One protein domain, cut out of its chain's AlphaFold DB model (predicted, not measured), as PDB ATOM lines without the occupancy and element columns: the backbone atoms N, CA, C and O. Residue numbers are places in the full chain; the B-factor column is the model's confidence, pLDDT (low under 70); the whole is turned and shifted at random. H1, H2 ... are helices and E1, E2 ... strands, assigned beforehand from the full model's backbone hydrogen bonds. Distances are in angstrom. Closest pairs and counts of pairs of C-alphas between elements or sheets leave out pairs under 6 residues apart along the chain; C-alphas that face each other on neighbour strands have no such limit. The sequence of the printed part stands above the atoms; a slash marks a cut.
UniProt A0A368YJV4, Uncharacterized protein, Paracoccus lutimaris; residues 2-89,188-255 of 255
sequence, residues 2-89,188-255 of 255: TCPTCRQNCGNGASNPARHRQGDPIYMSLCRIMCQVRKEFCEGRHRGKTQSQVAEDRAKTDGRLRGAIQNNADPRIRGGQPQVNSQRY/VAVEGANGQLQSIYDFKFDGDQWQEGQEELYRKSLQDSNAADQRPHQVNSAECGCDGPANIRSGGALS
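Overview. This is residues 2 to 89 and 188 to 255 of the 255 residues of an uncharacterized protein of Paracoccus lutimaris (UniProt A0A368YJV4). A small twisted sheet of four strands has helices over both faces: H1 and H2 over one face, crossing at a steep tilt, H4 alone over the other, and H3 packing on the edge strand E1 and on H1. From this body residues 249 to 255 stick out as a free tail, which makes much of the length. The printed part has 156 residues, with four named helices and four named strands that follow along the chain as H1 H2 H3 E1 E2 E3 H4 E4; the sheet is mixed, in the order E1 E2 E3 E4. The class is mixed, helices and strands, although under half of the residues, 68 of 156, are in named elements. The whole is compact, with a radius of gyration of the C-alphas of 17.0 A, and its spans of 66 by 33 by 27 A are only just elongated.

Along the chain. Residues 2 to 24 hold no named element. H1, residues 25 to 42, begins at C-alpha 25 (289.343, 359.316, 345.982) and is 25.9 A long. H2 is residues 51 to 61, 15.9 A, and H3 residues 63 to 70, 10.3 A. E1 is residues 81 to 84 and, after the cut, E2 residues 188 to 191. E3, residues 197 to 204, is 20.6 A long. H4, residues 214 to 224, is 15.3 A, and E4, residues 233 to 236, ends at C-alpha 236 (295.091, 345.104, 347.282).

Arrangement. E1 and E2 are antiparallel, with N 81 and O 191 2.7 A apart. The hairpin E2 and E3 is antiparallel, with N 190 and O 199 at 2.8 A. E3 and E4 are parallel, with N 204 and O 235 at 2.8 A. E3, H4 and E4 form a strand-helix-strand unit, two parallel neighbour strands with a helix between, with a right-handed crossover. H1 runs along the strands over E3 and, only just, E4 with 3 C-alphas, at a height over the sheet of 8.7 A. H2, on the same face, is only just over E1, with 3 C-alphas. H4, on the opposite face, is over E3 at a height of 9.3 A; the closest C-alphas, of Leu 197 and Leu 222, are 6.1 A apart. H1 touches H2, closest C-alphas Ile 33 and Ala 55 at 6.2 A, at a steep tilt of 47 degrees, opposite ways. With residues 25 to 30 alone H1 touches H3, closest C-alphas Ser 29 and Leu 65 at 5.2 A. H3 is on the sheet, the C-alphas of Ile 69 and Gln 81 being its closest to E1 at 6.3 A. H4 is apart from H1, H2 and H3. Every O i to N i+4 pair is within hydrogen-bond range in H1, H3 and H4; in H2 6 of 7 are.

Size, cuts and confidence. The C-alphas of Asp 224 and Ser 255, the two farthest apart, are 67.5 A apart. Residues 90 to 187 are not printed, and C-alphas 89 and 188 are 15.0 A apart across the cut. Of the links printed whole, none is long. Mean pLDDT of the printed part is 82.4; residues 2 to 10, 194 and 243 to 255 are under 70.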
ATOM      1  N   THR A   2     285.586 328.587 359.505       38.22
ATOM      2  CA  THR A   2     286.687 329.270 358.816       38.22
ATOM      3  C   THR A   2     286.511 329.100 357.313       38.22
ATOM      4  O   THR A   2     286.451 327.974 356.824       38.22
ATOM      5  N   CYS A   3     286.387 330.209 356.588       44.12
ATOM      6  CA  CYS A   3     286.330 330.190 355.135       44.12
ATOM      7  C   CYS A   3     287.675 329.677 354.582       44.12
ATOM      8  O   CYS A   3     288.708 330.272 354.899       44.12
ATOM      9  N   PRO A   4     287.703 328.603 353.768       45.25
ATOM     10  CA  PRO A   4     288.946 328.031 353.242       45.25
ATOM     11  C   PRO A   4     289.791 329.027 352.434       45.25
ATOM     12  O   PRO A   4     291.002 328.855 352.316       45.25
ATOM     13  N   THR A   5     289.163 330.079 351.898       48.81
ATOM     14  CA  THR A   5     289.790 331.111 351.061       48.81
ATOM     15  C   THR A   5     290.168 332.388 351.817       48.81
ATOM     16  O   THR A   5     290.798 333.262 351.230       48.81
ATOM     17  N   CYS A   6     289.852 332.520 353.111       54.03
ATOM     18  CA  CYS A   6     290.195 333.710 353.900       54.03
ATOM     19  C   CYS A   6     290.805 333.309 355.246       54.03
ATOM     20  O   CYS A   6     290.102 333.118 356.240       54.03
ATOM     21  N   ARG A   7     292.144 333.229 355.293       50.75
ATOM     22  CA  ARG A   7     292.914 332.916 356.514       50.75
ATOM     23  C   ARG A   7     292.707 333.924 357.662       50.75
ATOM     24  O   ARG A   7     293.090 333.612 358.783       50.75
ATOM     25  N   GLN A   8     292.122 335.103 357.409       55.50
ATOM     26  CA  GLN A   8     292.078 336.236 358.351       55.50
ATOM     27  C   GLN A   8     290.681 336.867 358.560       55.50
ATOM     28  O   GLN A   8     290.603 338.055 358.841       55.50
ATOM     29  N   ASN A   9     289.589 336.083 358.524       64.88
ATOM     30  CA  ASN A   9     288.187 336.558 358.642       64.88
ATOM     31  C   ASN A   9     287.631 337.142 357.322       64.88
ATOM     32  O   ASN A   9     288.374 337.598 356.461       64.88
ATOM     33  N   CYS A  10     286.306 337.108 357.138       65.56
ATOM     34  CA  CYS A  10     285.645 337.562 355.902       65.56
ATOM     35  C   CYS A  10     285.608 339.088 355.728       65.56
ATOM     36  O   CYS A  10     285.137 339.579 354.698       65.56
ATOM     37  N   GLY A  11     286.051 339.845 356.734       70.12
ATOM     38  CA  GLY A  11     285.840 341.285 356.783       70.12
ATOM     39  C   GLY A  11     284.369 341.660 357.010       70.12
ATOM     40  O   GLY A  11     283.454 340.837 356.927       70.12
ATOM     41  N   ASN A  12     284.099 342.944 357.244       75.25
ATOM     42  CA  ASN A  12     282.731 343.485 357.203       75.25
ATOM     43  C   ASN A  12     282.356 344.067 355.824       75.25
ATOM     44  O   ASN A  12     281.186 344.399 355.604       75.25
ATOM     45  N   GLY A  13     283.306 344.113 354.881       77.94
ATOM     46  CA  GLY A  13     283.153 344.714 353.552       77.94
ATOM     47  C   GLY A  13     283.399 346.226 353.529       77.94
ATOM     48  O   GLY A  13     283.261 346.848 352.476       77.94
ATOM     49  N   ALA A  14     283.756 346.822 354.668       83.06
ATOM     50  CA  ALA A  14     284.232 348.193 354.747       83.06
ATOM     51  C   ALA A  14     285.728 348.248 354.427       83.06
ATOM     52  O   ALA A  14     286.491 347.354 354.784       83.06
ATOM     53  N   SER A  15     286.132 349.321 353.756       87.44
ATOM     54  CA  SER A  15     287.532 349.633 353.496       87.44
ATOM     55  C   SER A  15     288.052 350.618 354.535       87.44
ATOM     56  O   SER A  15     287.384 351.619 354.810       87.44
ATOM     57  N   ASN A  16     289.270 350.398 355.016       85.75
ATOM     58  CA  ASN A  16     290.039 351.373 355.784       85.75
ATOM     59  C   ASN A  16     291.436 351.526 355.165       85.75
ATOM     60  O   ASN A  16     292.393 350.929 355.666       85.75
ATOM     61  N   PRO A  17     291.561 352.263 354.045       86.25
ATOM     62  CA  PRO A  17     292.809 352.290 353.303       86.25
ATOM     63  C   PRO A  17     293.952 352.937 354.088       86.25
ATOM     64  O   PRO A  17     293.734 353.846 354.898       86.25
ATOM     65  N   ALA A  18     295.180 352.488 353.825       82.44
ATOM     66  CA  ALA A  18     296.394 353.014 354.439       82.44
ATOM     67  C   ALA A  18     296.475 354.546 354.309       82.44
ATOM     68  O   ALA A  18     296.107 355.106 353.277       82.44
ATOM     69  N   ARG A  19     297.002 355.236 355.335       82.25
ATOM     70  CA  ARG A  19     296.988 356.716 355.427       82.25
ATOM     71  C   ARG A  19     297.482 357.424 354.161       82.25
ATOM     72  O   ARG A  19     296.875 358.396 353.733       82.25
ATOM     73  N   HIS A  20     298.537 356.910 353.532       82.06
ATOM     74  CA  HIS A  20     299.118 357.495 352.320       82.06
ATOM     75  C   HIS A  20     298.227 357.358 351.064       82.06
ATOM     76  O   HIS A  20     298.490 358.017 350.064       82.06
ATOM     77  N   ARG A  21     297.177 356.524 351.101       84.69
ATOM     78  CA  ARG A  21     296.186 356.336 350.025       84.69
ATOM     79  C   ARG A  21     294.881 357.098 350.255       84.69
ATOM     80  O   ARG A  21     294.084 357.216 349.332       84.69
ATOM     81  N   GLN A  22     294.652 357.629 351.458       82.06
ATOM     82  CA  GLN A  22     293.381 358.280 351.813       82.06
ATOM     83  C   GLN A  22     293.123 359.581 351.038       82.06
ATOM     84  O   GLN A  22     291.973 359.988 350.902       82.06
ATOM     85  N   GLY A  23     294.176 360.206 350.498       83.94
ATOM     86  CA  GLY A  23     294.071 361.372 349.619       83.94
ATOM     87  C   GLY A  23     293.663 361.053 348.176       83.94
ATOM     88  O   GLY A  23     293.433 361.981 347.409       83.94
ATOM     89  N   ASP A  24     293.567 359.773 347.797       88.44
ATOM     90  CA  ASP A  24     293.183 359.351 346.450       88.44
ATOM     91  C   ASP A  24     291.721 358.855 346.426       88.44
ATOM     92  O   ASP A  24     291.432 357.723 346.836       88.44
ATOM     93  N   PRO A  25     290.761 359.671 345.951       90.25
ATOM     94  CA  PRO A  25     289.343 359.316 345.982       90.25
ATOM     95  C   PRO A  25     288.990 358.152 345.041       90.25
ATOM     96  O   PRO A  25     288.005 357.442 345.291       90.25
ATOM     97  N   ILE A  26     289.782 357.928 343.983       92.88
ATOM     98  CA  ILE A  26     289.616 356.767 343.104       92.88
ATOM     99  C   ILE A  26     290.022 355.518 343.873       92.88
ATOM    100  O   ILE A  26     289.218 354.592 343.999       92.88
ATOM    101  N   TYR A  27     291.228 355.515 344.445       93.94
ATOM    102  CA  TYR A  27     291.747 354.391 345.218       93.94
ATOM    103  C   TYR A  27     290.810 354.025 346.375       93.94
ATOM    104  O   TYR A  27     290.475 352.859 346.563       93.94
ATOM    105  N   MET A  28     290.294 355.023 347.098       93.31
ATOM    106  CA  MET A  28     289.301 354.829 348.162       93.31
ATOM    107  C   MET A  28     288.025 354.134 347.658       93.31
ATOM    108  O   MET A  28     287.480 353.250 348.324       93.31
ATOM    109  N   SER A  29     287.538 354.517 346.476       94.69
ATOM    110  CA  SER A  29     286.350 353.908 345.869       94.69
ATOM    111  C   SER A  29     286.616 352.473 345.414       94.69
ATOM    112  O   SER A  29     285.796 351.589 345.670       94.69
ATOM    113  N   LEU A  30     287.783 352.217 344.821       96.31
ATOM    114  CA  LEU A  30     288.208 350.876 344.420       96.31
ATOM    115  C   LEU A  30     288.441 349.965 345.631       96.31
ATOM    116  O   LEU A  30     287.992 348.823 345.618       96.31
ATOM    117  N   CYS A  31     289.019 350.466 346.725       95.31
ATOM    118  CA  CYS A  31     289.155 349.701 347.963       95.31
ATOM    119  C   CYS A  31     287.811 349.256 348.536       95.31
ATOM    120  O   CYS A  31     287.684 348.128 349.010       95.31
ATOM    121  N   ARG A  32     286.780 350.106 348.457       94.69
ATOM    122  CA  ARG A  32     285.426 349.711 348.859       94.69
ATOM    123  C   ARG A  32     284.921 348.543 348.013       94.69
ATOM    124  O   ARG A  32     284.406 347.578 348.574       94.69
ATOM    125  N   ILE A  33     285.071 348.620 346.689       95.94
ATOM    126  CA  ILE A  33     284.695 347.530 345.777       95.94
ATOM    127  C   ILE A  33     285.460 346.260 346.151       95.94
ATOM    128  O   ILE A  33     284.847 345.212 346.342       95.94
ATOM    129  N   MET A  34     286.774 346.362 346.344       94.56
ATOM    130  CA  MET A  34     287.617 345.225 346.687       94.56
ATOM    131  C   MET A  34     287.184 344.537 347.987       94.56
ATOM    132  O   MET A  34     287.007 343.318 347.998       94.56
ATOM    133  N   CYS A  35     286.959 345.290 349.069       92.25
ATOM    134  CA  CYS A  35     286.541 344.699 350.342       92.25
ATOM    135  C   CYS A  35     285.137 344.078 350.260       92.25
ATOM    136  O   CYS A  35     284.894 343.032 350.864       92.25
ATOM    137  N   GLN A  36     284.221 344.665 349.480       92.75
ATOM    138  CA  GLN A  36     282.905 344.072 349.220       92.75
ATOM    139  C   GLN A  36     283.011 342.750 348.457       92.75
ATOM    140  O   GLN A  36     282.367 341.776 348.844       92.75
ATOM    141  N   VAL A  37     283.834 342.702 347.406       92.62
ATOM    142  CA  VAL A  37     284.068 341.482 346.620       92.62
ATOM    143  C   VAL A  37     284.710 340.407 347.487       92.62
ATOM    144  O   VAL A  37     284.255 339.269 347.489       92.62
ATOM    145  N   ARG A  38     285.725 340.750 348.282       88.06
ATOM    146  CA  ARG A  38     286.382 339.792 349.177       88.06
ATOM    147  C   ARG A  38     285.399 339.166 350.168       88.06
ATOM    148  O   ARG A  38     285.373 337.945 350.299       88.06
ATOM    149  N   LYS A  39     284.532 339.977 350.781       87.44
ATOM    150  CA  LYS A  39     283.452 339.485 351.647       87.44
ATOM    151  C   LYS A  39     282.480 338.575 350.896       87.44
ATOM    152  O   LYS A  39     282.163 337.497 351.383       87.44
ATOM    153  N   GLU A  40     282.032 338.979 349.708       88.19
ATOM    154  CA  GLU A  40     281.112 338.190 348.878       88.19
ATOM    155  C   GLU A  40     281.678 336.801 348.549       88.19
ATOM    156  O   GLU A  40     280.960 335.803 348.623       88.19
ATOM    157  N   PHE A  41     282.973 336.727 348.233       87.44
ATOM    158  CA  PHE A  41     283.662 335.464 347.975       87.44
ATOM    159  C   PHE A  41     283.825 334.627 349.237       87.44
ATOM    160  O   PHE A  41     283.581 333.424 349.198       87.44
ATOM    161  N   CYS A  42     284.164 335.258 350.361       82.75
ATOM    162  CA  CYS A  42     284.257 334.570 351.644       82.75
ATOM    163  C   CYS A  42     282.909 333.962 352.079       82.75
ATOM    164  O   CYS A  42     282.871 332.875 352.650       82.75
ATOM    165  N   GLU A  43     281.801 334.637 351.759       83.88
ATOM    166  CA  GLU A  43     280.424 334.198 352.028       83.88
ATOM    167  C   GLU A  43     279.859 333.239 350.956       83.88
ATOM    168  O   GLU A  43     278.694 332.851 351.043       83.88
ATOM    169  N   GLY A  44     280.637 332.870 349.928       82.25
ATOM    170  CA  GLY A  44     280.198 331.951 348.867       82.25
ATOM    171  C   GLY A  44     279.134 332.523 347.918       82.25
ATOM    172  O   GLY A  44     278.430 331.775 347.242       82.25
ATOM    173  N   ARG A  45     278.987 333.852 347.840       85.12
ATOM    174  CA  ARG A  45     277.920 334.533 347.076       85.12
ATOM    175  C   ARG A  45     278.291 334.896 345.633       85.12
ATOM    176  O   ARG A  45     277.487 335.505 344.936       85.12
ATOM    177  N   HIS A  46     279.460 334.469 345.163       80.94
ATOM    178  CA  HIS A  46     280.075 334.893 343.898       80.94
ATOM    179  C   HIS A  46     279.513 334.240 342.616       80.94
ATOM    180  O   HIS A  46     279.971 334.547 341.513       80.94
ATOM    181  N   ARG A  47     278.525 333.336 342.725       87.00
ATOM    182  CA  ARG A  47     277.785 332.730 341.591       87.00
ATOM    183  C   ARG A  47     278.676 332.197 340.449       87.00
ATOM    184  O   ARG A  47     278.335 332.342 339.280       87.00
ATOM    185  N   GLY A  48     279.828 331.611 340.779       86.25
ATOM    186  CA  GLY A  48     280.750 331.020 339.797       86.25
ATOM    187  C   GLY A  48     281.628 332.012 339.018       86.25
ATOM    188  O   GLY A  48     282.387 331.581 338.156       86.25
ATOM    189  N   LYS A  49     281.569 333.315 339.316       90.12
ATOM    190  CA  LYS A  49     282.505 334.313 338.770       90.12
ATOM    191  C   LYS A  49     283.834 334.309 339.532       90.12
ATOM    192  O   LYS A  49     283.887 333.850 340.675       90.12
ATOM    193  N   THR A  50     284.885 334.855 338.915       90.62
ATOM    194  CA  THR A  50     286.162 335.170 339.583       90.62
ATOM    195  C   THR A  50     286.092 336.511 340.324       90.62
ATOM    196  O   THR A  50     285.218 337.334 340.041       90.62
ATOM    197  N   GLN A  51     286.993 336.748 341.285       90.81
ATOM    198  CA  GLN A  51     286.996 337.992 342.071       90.81
ATOM    199  C   GLN A  51     287.158 339.223 341.179       90.81
ATOM    200  O   GLN A  51     286.370 340.161 341.296       90.81
ATOM    201  N   SER A  52     288.095 339.179 340.226       90.38
ATOM    202  CA  SER A  52     288.307 340.254 339.250       90.38
ATOM    203  C   SER A  52     287.045 340.532 338.431       90.38
ATOM    204  O   SER A  52     286.614 341.675 338.361       90.38
ATOM    205  N   GLN A  53     286.350 339.499 337.934       92.00
ATOM    206  CA  GLN A  53     285.101 339.685 337.181       92.00
ATOM    207  C   GLN A  53     284.017 340.403 337.998       92.00
ATOM    208  O   GLN A  53     283.340 341.295 337.485       92.00
ATOM    209  N   VAL A  54     283.837 340.042 339.274       94.31
ATOM    210  CA  VAL A  54     282.851 340.717 340.137       94.31
ATOM    211  C   VAL A  54     283.286 342.154 340.451       94.31
ATOM    212  O   VAL A  54     282.447 343.056 340.483       94.31
ATOM    213  N   ALA A  55     284.583 342.386 340.655       94.94
ATOM    214  CA  ALA A  55     285.135 343.714 340.906       94.94
ATOM    215  C   ALA A  55     284.963 344.647 339.704       94.94
ATOM    216  O   ALA A  55     284.500 345.775 339.868       94.94
ATOM    217  N   GLU A  56     285.249 344.163 338.498       94.56
ATOM    218  CA  GLU A  56     285.028 344.881 337.245       94.56
ATOM    219  C   GLU A  56     283.543 345.218 337.038       94.56
ATOM    220  O   GLU A  56     283.194 346.355 336.716       94.56
ATOM    221  N   ASP A  57     282.636 344.260 337.247       94.25
ATOM    222  CA  ASP A  57     281.195 344.496 337.097       94.25
ATOM    223  C   ASP A  57     280.690 345.579 338.066       94.25
ATOM    224  O   ASP A  57     279.891 346.448 337.691       94.25
ATOM    225  N   ARG A  58     281.207 345.580 339.300       95.19
ATOM    226  CA  ARG A  58     280.935 346.636 340.281       95.19
ATOM    227  C   ARG A  58     281.555 347.965 339.853       95.19
ATOM    228  O   ARG A  58     280.858 348.973 339.857       95.19
ATOM    229  N   ALA A  59     282.811 347.982 339.409       95.56
ATOM    230  CA  ALA A  59     283.493 349.198 338.968       95.56
ATOM    231  C   ALA A  59     282.776 349.890 337.793       95.56
ATOM    232  O   ALA A  59     282.679 351.116 337.772       95.56
ATOM    233  N   LYS A  60     282.188 349.136 336.854       93.88
ATOM    234  CA  LYS A  60     281.402 349.704 335.735       93.88
ATOM    235  C   LYS A  60     280.194 350.522 336.200       93.88
ATOM    236  O   LYS A  60     279.786 351.476 335.528       93.88
ATOM    237  N   THR A  61     279.598 350.130 337.324       93.31
ATOM    238  CA  THR A  61     278.316 350.660 337.808       93.31
ATOM    239  C   THR A  61     278.437 351.497 339.082       93.31
ATOM    240  O   THR A  61     277.471 352.161 339.459       93.31
ATOM    241  N   ASP A  62     279.609 351.537 339.722       94.44
ATOM    242  CA  ASP A  62     279.816 352.275 340.965       94.44
ATOM    243  C   ASP A  62     279.806 353.798 340.725       94.44
ATOM    244  O   ASP A  62     280.715 354.392 340.139       94.44
ATOM    245  N   GLY A  63     278.743 354.451 341.203       93.06
ATOM    246  CA  GLY A  63     278.566 355.897 341.071       93.06
ATOM    247  C   GLY A  63     279.587 356.724 341.857       93.06
ATOM    248  O   GLY A  63     279.853 357.863 341.483       93.06
ATOM    249  N   ARG A  64     280.195 356.168 342.915       92.38
ATOM    250  CA  ARG A  64     281.214 356.874 343.707       92.38
ATOM    251  C   ARG A  64     282.557 356.867 342.991       92.38
ATOM    252  O   ARG A  64     283.196 357.907 342.940       92.38
ATOM    253  N   LEU A  65     282.933 355.744 342.382       94.00
ATOM    254  CA  LEU A  65     284.087 355.641 341.498       94.00
ATOM    255  C   LEU A  65     283.939 356.603 340.319       94.00
ATOM    256  O   LEU A  65     284.847 357.383 340.047       94.00
ATOM    257  N   ARG A  66     282.773 356.605 339.660       92.88
ATOM    258  CA  ARG A  66     282.495 357.547 338.569       92.88
ATOM    259  C   ARG A  66     282.607 359.000 339.036       92.88
ATOM    260  O   ARG A  66     283.272 359.787 338.372       92.88
ATOM    261  N   GLY A  67     282.016 359.337 340.183       91.19
ATOM    262  CA  GLY A  67     282.111 360.674 340.771       91.19
ATOM    263  C   GLY A  67     283.541 361.070 341.151       91.19
ATOM    264  O   GLY A  67     283.931 362.206 340.916       91.19
ATOM    265  N   ALA A  68     284.340 360.138 341.680       90.88
ATOM    266  CA  ALA A  68     285.747 360.362 342.003       90.88
ATOM    267  C   ALA A  68     286.591 360.631 340.750       90.88
ATOM    268  O   ALA A  68     287.421 361.531 340.765       90.88
ATOM    269  N   ILE A  69     286.346 359.888 339.666       91.12
ATOM    270  CA  ILE A  69     287.055 360.040 338.390       91.12
ATOM    271  C   ILE A  69     286.672 361.342 337.675       91.12
ATOM    272  O   ILE A  69     287.523 362.030 337.126       91.12
ATOM    273  N   GLN A  70     285.387 361.692 337.691       89.12
ATOM    274  CA  GLN A  70     284.877 362.894 337.028       89.12
ATOM    275  C   GLN A  70     285.109 364.172 337.852       89.12
ATOM    276  O   GLN A  70     284.798 365.271 337.390       89.12
ATOM    277  N   ASN A  71     285.647 364.049 339.068       81.75
ATOM    278  CA  ASN A  71     285.951 365.191 339.912       81.75
ATOM    279  C   ASN A  71     287.136 365.985 339.342       81.75
ATOM    280  O   ASN A  71     288.283 365.544 339.369       81.75
ATOM    281  N   ASN A  72     286.866 367.212 338.897       77.31
ATOM    282  CA  ASN A  72     287.875 368.113 338.332       77.31
ATOM    283  C   ASN A  72     288.894 368.644 339.355       77.31
ATOM    284  O   ASN A  72     289.845 369.323 338.962       77.31
ATOM    285  N   ALA A  73     288.704 368.368 340.648       77.75
ATOM    286  CA  ALA A  73     289.619 368.800 341.699       77.75
ATOM    287  C   ALA A  73     290.971 368.069 341.661       77.75
ATOM    288  O   ALA A  73     291.972 368.650 342.073       77.75
ATOM    289  N   ASP A  74     291.026 366.830 341.157       80.56
ATOM    290  CA  ASP A  74     292.284 366.088 341.050       80.56
ATOM    291  C   ASP A  74     292.993 366.438 339.726       80.56
ATOM    292  O   ASP A  74     292.508 366.081 338.645       80.56
ATOM    293  N   PRO A  75     294.142 367.145 339.765       78.25
ATOM    294  CA  PRO A  75     294.867 367.538 338.562       78.25
ATOM    295  C   PRO A  75     295.381 366.346 337.746       78.25
ATOM    296  O   PRO A  75     295.644 366.521 336.558       78.25
ATOM    297  N   ARG A  76     295.495 365.149 338.339       81.81
ATOM    298  CA  ARG A  76     295.983 363.942 337.656       81.81
ATOM    299  C   ARG A  76     294.985 363.388 336.638       81.81
ATOM    300  O   ARG A  76     295.398 362.733 335.689       81.81
ATOM    301  N   ILE A  77     293.688 363.635 336.839       79.12
ATOM    302  CA  ILE A  77     292.589 362.914 336.168       79.12
ATOM    303  C   ILE A  77     291.441 363.837 335.710       79.12
ATOM    304  O   ILE A  77     290.298 363.397 335.579       79.12
ATOM    305  N   ARG A  78     291.701 365.142 335.530       75.50
ATOM    306  CA  ARG A  78     290.652 366.156 335.291       75.50
ATOM    307  C   ARG A  78     289.698 365.745 334.165       75.50
ATOM    308  O   ARG A  78     290.125 365.545 333.026       75.50
ATOM    309  N   GLY A  79     288.406 365.668 334.489       77.88
ATOM    310  CA  GLY A  79     287.346 365.314 333.544       77.88
ATOM    311  C   GLY A  79     287.440 363.885 333.001       77.88
ATOM    312  O   GLY A  79     286.961 363.631 331.894       77.88
ATOM    313  N   GLY A  80     288.080 362.979 333.745       85.88
ATOM    314  CA  GLY A  80     288.318 361.609 333.320       85.88
ATOM    315  C   GLY A  80     287.042 360.778 333.155       85.88
ATOM    316  O   GLY A  80     285.959 361.125 333.632       85.88
ATOM    317  N   GLN A  81     287.176 359.636 332.489       88.31
ATOM    318  CA  GLN A  81     286.151 358.612 332.315       88.31
ATOM    319  C   GLN A  81     286.719 357.236 332.691       88.31
ATOM    320  O   GLN A  81     287.846 356.912 332.305       88.31
ATOM    321  N   PRO A  82     285.962 356.407 333.436       90.25
ATOM    322  CA  PRO A  82     286.380 355.046 333.746       90.25
ATOM    323  C   PRO A  82     286.313 354.153 332.504       90.25
ATOM    324  O   PRO A  82     285.261 354.024 331.880       90.25
ATOM    325  N   GLN A  83     287.404 353.448 332.225       91.44
ATOM    326  CA  GLN A  83     287.459 352.331 331.292       91.44
ATOM    327  C   GLN A  83     287.742 351.047 332.062       91.44
ATOM    328  O   GLN A  83     288.865 350.808 332.503       91.44
ATOM    329  N   VAL A  84     286.720 350.214 332.234       91.75
ATOM    330  CA  VAL A  84     286.832 348.984 333.025       91.75
ATOM    331  C   VAL A  84     287.056 347.785 332.116       91.75
ATOM    332  O   VAL A  84     286.279 347.572 331.183       91.75
ATOM    333  N   ASN A  85     288.088 346.990 332.413       89.56
ATOM    334  CA  ASN A  85     288.481 345.803 331.649       89.56
ATOM    335  C   ASN A  85     288.664 346.102 330.143       89.56
ATOM    336  O   ASN A  85     288.362 345.282 329.268       89.56
ATOM    337  N   SER A  86     289.117 347.320 329.827       86.06
ATOM    338  CA  SER A  86     289.278 347.777 328.450       86.06
ATOM    339  C   SER A  86     290.660 347.404 327.933       86.06
ATOM    340  O   SER A  86     291.690 347.667 328.556       86.06
ATOM    341  N   GLN A  87     290.684 346.745 326.779       86.75
ATOM    342  CA  GLN A  87     291.924 346.339 326.142       86.75
ATOM    343  C   GLN A  87     292.699 347.569 325.667       86.75
ATOM    344  O   GLN A  87     292.111 348.468 325.076       86.75
ATOM    345  N   ARG A  88     294.021 347.566 325.844       86.25
ATOM    346  CA  ARG A  88     294.936 348.538 325.236       86.25
ATOM    347  C   ARG A  88     296.106 347.827 324.568       86.25
ATOM    348  O   ARG A  88     296.371 346.647 324.813       86.25
ATOM    349  N   TYR A  89     296.797 348.568 323.719       86.31
ATOM    350  CA  TYR A  89     298.015 348.133 323.058       86.31
ATOM    351  C   TYR A  89     299.158 349.041 323.505       86.31
ATOM    352  O   TYR A  89     298.951 350.240 323.668       86.31
ATOM    353  N   VAL A 188     290.863 348.742 335.855       95.69
ATOM    354  CA  VAL A 188     290.306 350.094 335.737       95.69
ATOM    355  C   VAL A 188     291.365 351.052 335.204       95.69
ATOM    356  O   VAL A 188     292.359 351.346 335.858       95.69
ATOM    357  N   ALA A 189     291.131 351.603 334.020       94.31
ATOM    358  CA  ALA A 189     291.874 352.739 333.495       94.31
ATOM    359  C   ALA A 189     291.039 354.021 333.618       94.31
ATOM    360  O   ALA A 189     289.810 353.987 333.549       94.31
ATOM    361  N   VAL A 190     291.713 355.154 333.787       93.12
ATOM    362  CA  VAL A 190     291.103 356.482 333.702       93.12
ATOM    363  C   VAL A 190     291.597 357.139 332.430       93.12
ATOM    364  O   VAL A 190     292.805 357.280 332.240       93.12
ATOM    365  N   GLU A 191     290.668 357.524 331.564       88.44
ATOM    366  CA  GLU A 191     290.969 358.257 330.338       88.44
ATOM    367  C   GLU A 191     290.439 359.681 330.412       88.44
ATOM    368  O   GLU A 191     289.316 359.895 330.854       88.44
ATOM    369  N   GLY A 192     291.202 360.656 329.926       82.94
ATOM    370  CA  GLY A 192     290.713 362.018 329.749       82.94
ATOM    371  C   GLY A 192     289.628 362.115 328.671       82.94
ATOM    372  O   GLY A 192     289.370 361.176 327.915       82.94
ATOM    373  N   ALA A 193     289.031 363.300 328.523       71.88
ATOM    374  CA  ALA A 193     288.016 363.577 327.496       71.88
ATOM    375  C   ALA A 193     288.489 363.306 326.050       71.88
ATOM    376  O   ALA A 193     287.681 363.197 325.127       71.88
ATOM    377  N   ASN A 194     289.804 363.219 325.845       66.31
ATOM    378  CA  ASN A 194     290.456 362.933 324.577       66.31
ATOM    379  C   ASN A 194     290.976 361.485 324.449       66.31
ATOM    380  O   ASN A 194     291.758 361.239 323.538       66.31
ATOM    381  N   GLY A 195     290.594 360.559 325.336       71.88
ATOM    382  CA  GLY A 195     291.059 359.163 325.320       71.88
ATOM    383  C   GLY A 195     292.485 358.949 325.846       71.88
ATOM    384  O   GLY A 195     292.940 357.810 325.958       71.88
ATOM    385  N   GLN A 196     293.184 360.031 326.216       81.12
ATOM    386  CA  GLN A 196     294.501 359.975 326.848       81.12
ATOM    387  C   GLN A 196     294.417 359.171 328.141       81.12
ATOM    388  O   GLN A 196     293.609 359.491 329.013       81.12
ATOM    389  N   LEU A 197     295.286 358.176 328.307       87.25
ATOM    390  CA  LEU A 197     295.391 357.469 329.575       87.25
ATOM    391  C   LEU A 197     295.980 358.396 330.646       87.25
ATOM    392  O   LEU A 197     297.074 358.925 330.479       87.25
ATOM    393  N   GLN A 198     295.262 358.554 331.752       91.12
ATOM    394  CA  GLN A 198     295.653 359.398 332.882       91.12
ATOM    395  C   GLN A 198     296.073 358.579 334.104       91.12
ATOM    396  O   GLN A 198     296.917 359.020 334.874       91.12
ATOM    397  N   SER A 199     295.483 357.394 334.298       94.19
ATOM    398  CA  SER A 199     295.796 356.518 335.430       94.19
ATOM    399  C   SER A 199     295.409 355.069 335.141       94.19
ATOM    400  O   SER A 199     294.479 354.806 334.377       94.19
ATOM    401  N   ILE A 200     296.089 354.124 335.793       95.62
ATOM    402  CA  ILE A 200     295.750 352.696 335.785       95.62
ATOM    403  C   ILE A 200     295.636 352.192 337.224       95.62
ATOM    404  O   ILE A 200     296.520 352.445 338.038       95.62
ATOM    405  N   TYR A 201     294.583 351.426 337.498       95.69
ATOM    406  CA  TYR A 201     294.374 350.667 338.722       95.69
ATOM    407  C   TYR A 201     294.087 349.198 338.387       95.69
ATOM    408  O   TYR A 201     293.308 348.906 337.479       95.69
ATOM    409  N   ASP A 202     294.697 348.284 339.136       95.81
ATOM    410  CA  ASP A 202     294.547 346.835 338.964       95.81
ATOM    411  C   ASP A 202     294.248 346.190 340.320       95.81
ATOM    412  O   ASP A 202     294.963 346.438 341.300       95.81
ATOM    413  N   PHE A 203     293.178 345.401 340.407       95.56
ATOM    414  CA  PHE A 203     292.822 344.687 341.623       95.56
ATOM    415  C   PHE A 203     293.730 343.478 341.790       95.56
ATOM    416  O   PHE A 203     293.840 342.643 340.902       95.56
ATOM    417  N   LYS A 204     294.333 343.346 342.969       92.88
ATOM    418  CA  LYS A 204     295.161 342.195 343.335       92.88
ATOM    419  C   LYS A 204     294.587 341.546 344.579       92.88
ATOM    420  O   LYS A 204     294.901 341.944 345.702       92.88
ATOM    421  N   PHE A 205     293.685 340.594 344.356       88.88
ATOM    422  CA  PHE A 205     293.068 339.779 345.403       88.88
ATOM    423  C   PHE A 205     294.077 338.836 346.071       88.88
ATOM    424  O   PHE A 205     295.224 338.726 345.649       88.88
ATOM    425  N   ASP A 206     293.662 338.177 347.152       81.44
ATOM    426  CA  ASP A 206     294.538 337.306 347.938       81.44
ATOM    427  C   ASP A 206     295.142 336.203 347.041       81.44
ATOM    428  O   ASP A 206     294.425 335.387 346.467       81.44
ATOM    429  N   GLY A 207     296.475 336.191 346.911       80.19
ATOM    430  CA  GLY A 207     297.205 335.257 346.042       80.19
ATOM    431  C   GLY A 207     297.379 335.706 344.584       80.19
ATOM    432  O   GLY A 207     298.093 335.038 343.840       80.19
ATOM    433  N   ASP A 208     296.794 336.836 344.184       86.19
ATOM    434  CA  ASP A 208     297.025 337.466 342.883       86.19
ATOM    435  C   ASP A 208     298.196 338.454 342.959       86.19
ATOM    436  O   ASP A 208     298.371 339.173 343.945       86.19
ATOM    437  N   GLN A 209     299.022 338.478 341.920       87.56
ATOM    438  CA  GLN A 209     300.223 339.305 341.818       87.56
ATOM    439  C   GLN A 209     300.322 339.896 340.414       87.56
ATOM    440  O   GLN A 209     299.631 339.492 339.477       87.56
ATOM    441  N   TRP A 210     301.208 340.873 340.245       89.94
ATOM    442  CA  TRP A 210     301.580 341.306 338.907       89.94
ATOM    443  C   TRP A 210     302.161 340.131 338.129       89.94
ATOM    444  O   TRP A 210     303.118 339.489 338.560       89.94
ATOM    445  N   GLN A 211     301.591 339.861 336.961       91.25
ATOM    446  CA  GLN A 211     302.256 338.986 336.008       91.25
ATOM    447  C   GLN A 211     303.560 339.658 335.565       91.25
ATOM    448  O   GLN A 211     303.613 340.882 335.436       91.25
ATOM    449  N   GLU A 212     304.589 338.875 335.256       93.06
ATOM    450  CA  GLU A 212     305.864 339.435 334.806       93.06
ATOM    451  C   GLU A 212     305.684 340.411 333.625       93.06
ATOM    452  O   GLU A 212     304.935 340.146 332.672       93.06
ATOM    453  N   GLY A 213     306.324 341.579 333.714       92.50
ATOM    454  CA  GLY A 213     306.228 342.643 332.714       92.50
ATOM    455  C   GLY A 213     304.912 343.426 332.703       92.50
ATOM    456  O   GLY A 213     304.772 344.347 331.902       92.50
ATOM    457  N   GLN A 214     303.912 343.065 333.519       94.12
ATOM    458  CA  GLN A 214     302.612 343.751 333.517       94.12
ATOM    459  C   GLN A 214     302.756 345.195 333.994       94.12
ATOM    460  O   GLN A 214     302.252 346.108 333.342       94.12
ATOM    461  N   GLU A 215     303.456 345.392 335.111       95.12
ATOM    462  CA  GLU A 215     303.645 346.712 335.702       95.12
ATOM    463  C   GLU A 215     304.443 347.622 334.761       95.12
ATOM    464  O   GLU A 215     304.073 348.774 334.542       95.12
ATOM    465  N   GLU A 216     305.495 347.096 334.135       95.25
ATOM    466  CA  GLU A 216     306.323 347.832 333.186       95.25
ATOM    467  C   GLU A 216     305.558 348.206 331.916       95.25
ATOM    468  O   GLU A 216     305.678 349.337 331.449       95.25
ATOM    469  N   LEU A 217     304.726 347.307 331.380       94.31
ATOM    470  CA  LEU A 217     303.867 347.623 330.237       94.31
ATOM    471  C   LEU A 217     302.808 348.676 330.595       94.31
ATOM    472  O   LEU A 217     302.510 349.549 329.781       94.31
ATOM    473  N   TYR A 218     302.249 348.636 331.807       95.25
ATOM    474  CA  TYR A 218     301.290 349.650 332.258       95.25
ATOM    475  C   TYR A 218     301.966 351.009 332.445       95.25
ATOM    476  O   TYR A 218     301.458 352.020 331.963       95.25
ATOM    477  N   ARG A 219     303.144 351.026 333.076       95.00
ATOM    478  CA  ARG A 219     303.981 352.220 333.234       95.00
ATOM    479  C   ARG A 219     304.350 352.820 331.880       95.00
ATOM    480  O   ARG A 219     304.183 354.019 331.687       95.00
ATOM    481  N   LYS A 220     304.770 351.986 330.923       91.38
ATOM    482  CA  LYS A 220     305.058 352.412 329.548       91.38
ATOM    483  C   LYS A 220     303.825 353.020 328.879       91.38
ATOM    484  O   LYS A 220     303.924 354.090 328.295       91.38
ATOM    485  N   SER A 221     302.648 352.412 329.046       90.12
ATOM    486  CA  SER A 221     301.395 352.973 328.525       90.12
ATOM    487  C   SER A 221     301.061 354.349 329.110       90.12
ATOM    488  O   SER A 221     300.519 355.190 328.391       90.12
ATOM    489  N   LEU A 222     301.329 354.573 330.402       90.75
ATOM    490  CA  LEU A 222     301.109 355.860 331.073       90.75
ATOM    491  C   LEU A 222     302.120 356.916 330.604       90.75
ATOM    492  O   LEU A 222     301.734 358.051 330.334       90.75
ATOM    493  N   GLN A 223     303.387 356.527 330.446       89.00
ATOM    494  CA  GLN A 223     304.449 357.365 329.879       89.00
ATOM    495  C   GLN A 223     304.119 357.812 328.457       89.00
ATOM    496  O   GLN A 223     304.148 359.003 328.170       89.00
ATOM    497  N   ASP A 224     303.712 356.876 327.603       82.75
ATOM    498  CA  ASP A 224     303.321 357.141 326.214       82.75
ATOM    499  C   ASP A 224     302.080 358.031 326.103       82.75
ATOM    500  O   ASP A 224     301.843 358.666 325.079       82.75
ATOM    501  N   SER A 225     301.287 358.102 327.170       81.94
ATOM    502  CA  SER A 225     300.126 358.986 327.254       81.94
ATOM    503  C   SER A 225     300.436 360.304 327.968       81.94
ATOM    504  O   SER A 225     299.514 361.081 328.197       81.94
ATOM    505  N   ASN A 226     301.694 360.567 328.344       84.00
ATOM    506  CA  ASN A 226     302.099 361.728 329.143       84.00
ATOM    507  C   ASN A 226     301.224 361.918 330.398       84.00
ATOM    508  O   ASN A 226     300.835 363.035 330.743       84.00
ATOM    509  N   ALA A 227     300.865 360.814 331.061       87.00
ATOM    510  CA  ALA A 227     300.076 360.853 332.286       87.00
ATOM    511  C   ALA A 227     300.830 361.607 333.392       87.00
ATOM    512  O   ALA A 227     302.047 361.460 333.540       87.00
ATOM    513  N   ALA A 228     300.101 362.387 334.195       87.94
ATOM    514  CA  ALA A 228     300.685 363.143 335.302       87.94
ATOM    515  C   ALA A 228     301.263 362.226 336.396       87.94
ATOM    516  O   ALA A 228     302.310 362.532 336.964       87.94
ATOM    517  N   ASP A 229     300.605 361.092 336.670       89.56
ATOM    518  CA  ASP A 229     301.189 359.986 337.435       89.56
ATOM    519  C   ASP A 229     301.472 358.821 336.484       89.56
ATOM    520  O   ASP A 229     300.569 358.231 335.894       89.56
ATOM    521  N   GLN A 230     302.751 358.496 336.324       91.81
ATOM    522  CA  GLN A 230     303.194 357.421 335.440       91.81
ATOM    523  C   GLN A 230     303.226 356.057 336.140       91.81
ATOM    524  O   GLN A 230     303.608 355.058 335.529       91.81
ATOM    525  N   ARG A 231     302.857 355.989 337.424       93.50
ATOM    526  CA  ARG A 231     302.870 354.742 338.190       93.50
ATOM    527  C   ARG A 231     301.515 354.046 338.083       93.50
ATOM    528  O   ARG A 231     300.506 354.642 338.451       93.50
ATOM    529  N   PRO A 232     301.462 352.775 337.651       94.75
ATOM    530  CA  PRO A 232     300.253 351.985 337.819       94.75
ATOM    531  C   PRO A 232     299.992 351.732 339.308       94.75
ATOM    532  O   PRO A 232     300.918 351.613 340.114       94.75
ATOM    533  N   HIS A 233     298.722 351.636 339.679       94.56
ATOM    534  CA  HIS A 233     298.312 351.440 341.060       94.56
ATOM    535  C   HIS A 233     297.765 350.033 341.271       94.56
ATOM    536  O   HIS A 233     296.825 349.599 340.612       94.56
ATOM    537  N   GLN A 234     298.328 349.329 342.244       94.62
ATOM    538  CA  GLN A 234     297.754 348.093 342.751       94.62
ATOM    539  C   GLN A 234     296.706 348.416 343.816       94.62
ATOM    540  O   GLN A 234     297.011 349.109 344.781       94.62
ATOM    541  N   VAL A 235     295.503 347.868 343.683       94.56
ATOM    542  CA  VAL A 235     294.469 347.896 344.722       94.56
ATOM    543  C   VAL A 235     294.449 346.514 345.364       94.56
ATOM    544  O   VAL A 235     294.016 345.554 344.732       94.56
ATOM    545  N   ASN A 236     294.976 346.389 346.582       91.06
ATOM    546  CA  ASN A 236     295.091 345.104 347.282       91.06
ATOM    547  C   ASN A 236     294.411 345.126 348.659       91.06
ATOM    548  O   ASN A 236     294.205 346.178 349.263       91.06
ATOM    549  N   SER A 237     294.068 343.939 349.160       85.06
ATOM    550  CA  SER A 237     293.293 343.746 350.391       85.06
ATOM    551  C   SER A 237     293.980 344.332 351.629       85.06
ATOM    552  O   SER A 237     293.296 344.916 352.475       85.06
ATOM    553  N   ALA A 238     295.310 344.231 351.695       84.38
ATOM    554  CA  ALA A 238     296.123 344.735 352.797       84.38
ATOM    555  C   ALA A 238     296.131 346.273 352.850       84.38
ATOM    556  O   ALA A 238     295.778 346.857 353.873       84.38
ATOM    557  N   GLU A 239     296.459 346.945 351.742       88.81
ATOM    558  CA  GLU A 239     296.442 348.412 351.659       88.81
ATOM    559  C   GLU A 239     295.029 348.984 351.814       88.81
ATOM    560  O   GLU A 239     294.885 350.099 352.311       88.81
ATOM    561  N   CYS A 240     293.992 348.236 351.425       89.88
ATOM    562  CA  CYS A 240     292.593 348.628 351.587       89.88
ATOM    563  C   CYS A 240     292.017 348.353 352.986       89.88
ATOM    564  O   CYS A 240     290.900 348.798 353.274       89.88
ATOM    565  N   GLY A 241     292.743 347.633 353.849       87.12
ATOM    566  CA  GLY A 241     292.310 347.306 355.207       87.12
ATOM    567  C   GLY A 241     291.042 346.451 355.250       87.12
ATOM    568  O   GLY A 241     290.164 346.697 356.077       87.12
ATOM    569  N   CYS A 242     290.907 345.477 354.345       83.50
ATOM    570  CA  CYS A 242     289.683 344.676 354.226       83.50
ATOM    571  C   CYS A 242     289.479 343.651 355.363       83.50
ATOM    572  O   CYS A 242     288.409 343.048 355.438       83.50
ATOM    573  N   ASP A 243     290.470 343.442 356.237       68.81
ATOM    574  CA  ASP A 243     290.464 342.463 357.343       68.81
ATOM    575  C   ASP A 243     289.734 342.939 358.623       68.81
ATOM    576  O   ASP A 243     289.903 342.364 359.697       68.81
ATOM    577  N   GLY A 244     288.915 343.997 358.552       56.88
ATOM    578  CA  GLY A 244     288.170 344.511 359.712       56.88
ATOM    579  C   GLY A 244     287.210 343.477 360.335       56.88
ATOM    580  O   GLY A 244     286.738 342.578 359.639       56.88
ATOM    581  N   PRO A 245     286.861 343.581 361.633       48.25
ATOM    582  CA  PRO A 245     286.056 342.567 362.310       48.25
ATOM    583  C   PRO A 245     284.703 342.366 361.614       48.25
ATOM    584  O   PRO A 245     283.903 343.296 361.476       48.25
ATOM    585  N   ALA A 246     284.429 341.130 361.186       46.25
ATOM    586  CA  ALA A 246     283.080 340.711 360.846       46.25
ATOM    587  C   ALA A 246     282.254 340.745 362.138       46.25
ATOM    588  O   ALA A 246     282.505 339.957 363.049       46.25
ATOM    589  N   ASN A 247     281.274 341.645 362.243       38.66
ATOM    590  CA  ASN A 247     280.254 341.536 363.283       38.66
ATOM    591  C   ASN A 247     279.400 340.296 362.984       38.66
ATOM    592  O   ASN A 247     278.313 340.398 362.418       38.66
ATOM    593  N   ILE A 248     279.892 339.116 363.355       39.88
ATOM    594  CA  ILE A 248     279.047 337.945 363.528       39.88
ATOM    595  C   ILE A 248     278.339 338.181 364.857       39.88
ATOM    596  O   ILE A 248     278.861 337.862 365.920       39.88
ATOM    597  N   ARG A 249     277.149 338.789 364.815       34.53
ATOM    598  CA  ARG A 249     276.200 338.656 365.922       34.53
ATOM    599  C   ARG A 249     275.761 337.192 365.962       34.53
ATOM    600  O   ARG A 249     274.698 336.849 365.459       34.53
ATOM    601  N   SER A 250     276.574 336.322 366.550       37.41
ATOM    602  CA  SER A 250     276.058 335.125 367.200       37.41
ATOM    603  C   SER A 250     275.404 335.616 368.485       37.41
ATOM    604  O   SER A 250     276.053 335.729 369.523       37.41
ATOM    605  N   GLY A 251     274.139 336.031 368.366       34.12
ATOM    606  CA  GLY A 251     273.280 336.208 369.525       34.12
ATOM    607  C   GLY A 251     273.327 334.915 370.324       34.12
ATOM    608  O   GLY A 251     273.069 333.841 369.779       34.12
ATOM    609  N   GLY A 252     273.760 335.029 371.575       36.75
ATOM    610  CA  GLY A 252     273.750 333.926 372.511       36.75
ATOM    611  C   GLY A 252     272.341 333.363 372.639       36.75
ATOM    612  O   GLY A 252     271.375 334.106 372.789       36.75
ATOM    613  N   ALA A 253     272.256 332.046 372.579       36.66
ATOM    614  CA  ALA A 253     271.169 331.285 373.160       36.66
ATOM    615  C   ALA A 253     271.703 329.880 373.431       36.66
ATOM    616  O   ALA A 253     271.438 328.972 372.657       36.66
ATOM    617  N   LEU A 254     272.509 329.745 374.485       36.09
ATOM    618  CA  LEU A 254     272.555 328.546 375.322       36.09
ATOM    619  C   LEU A 254     272.953 328.994 376.737       36.09
ATOM    620  O   LEU A 254     274.126 329.189 377.053       36.09
ATOM    621  N   SER A 255     271.930 329.225 377.550       35.88
ATOM    622  CA  SER A 255     271.933 329.080 379.005       35.88
ATOM    623  C   SER A 255     270.724 328.221 379.331       35.88
ATOM    624  O   SER A 255     269.670 328.495 378.711       35.88
TER     625      SER A 255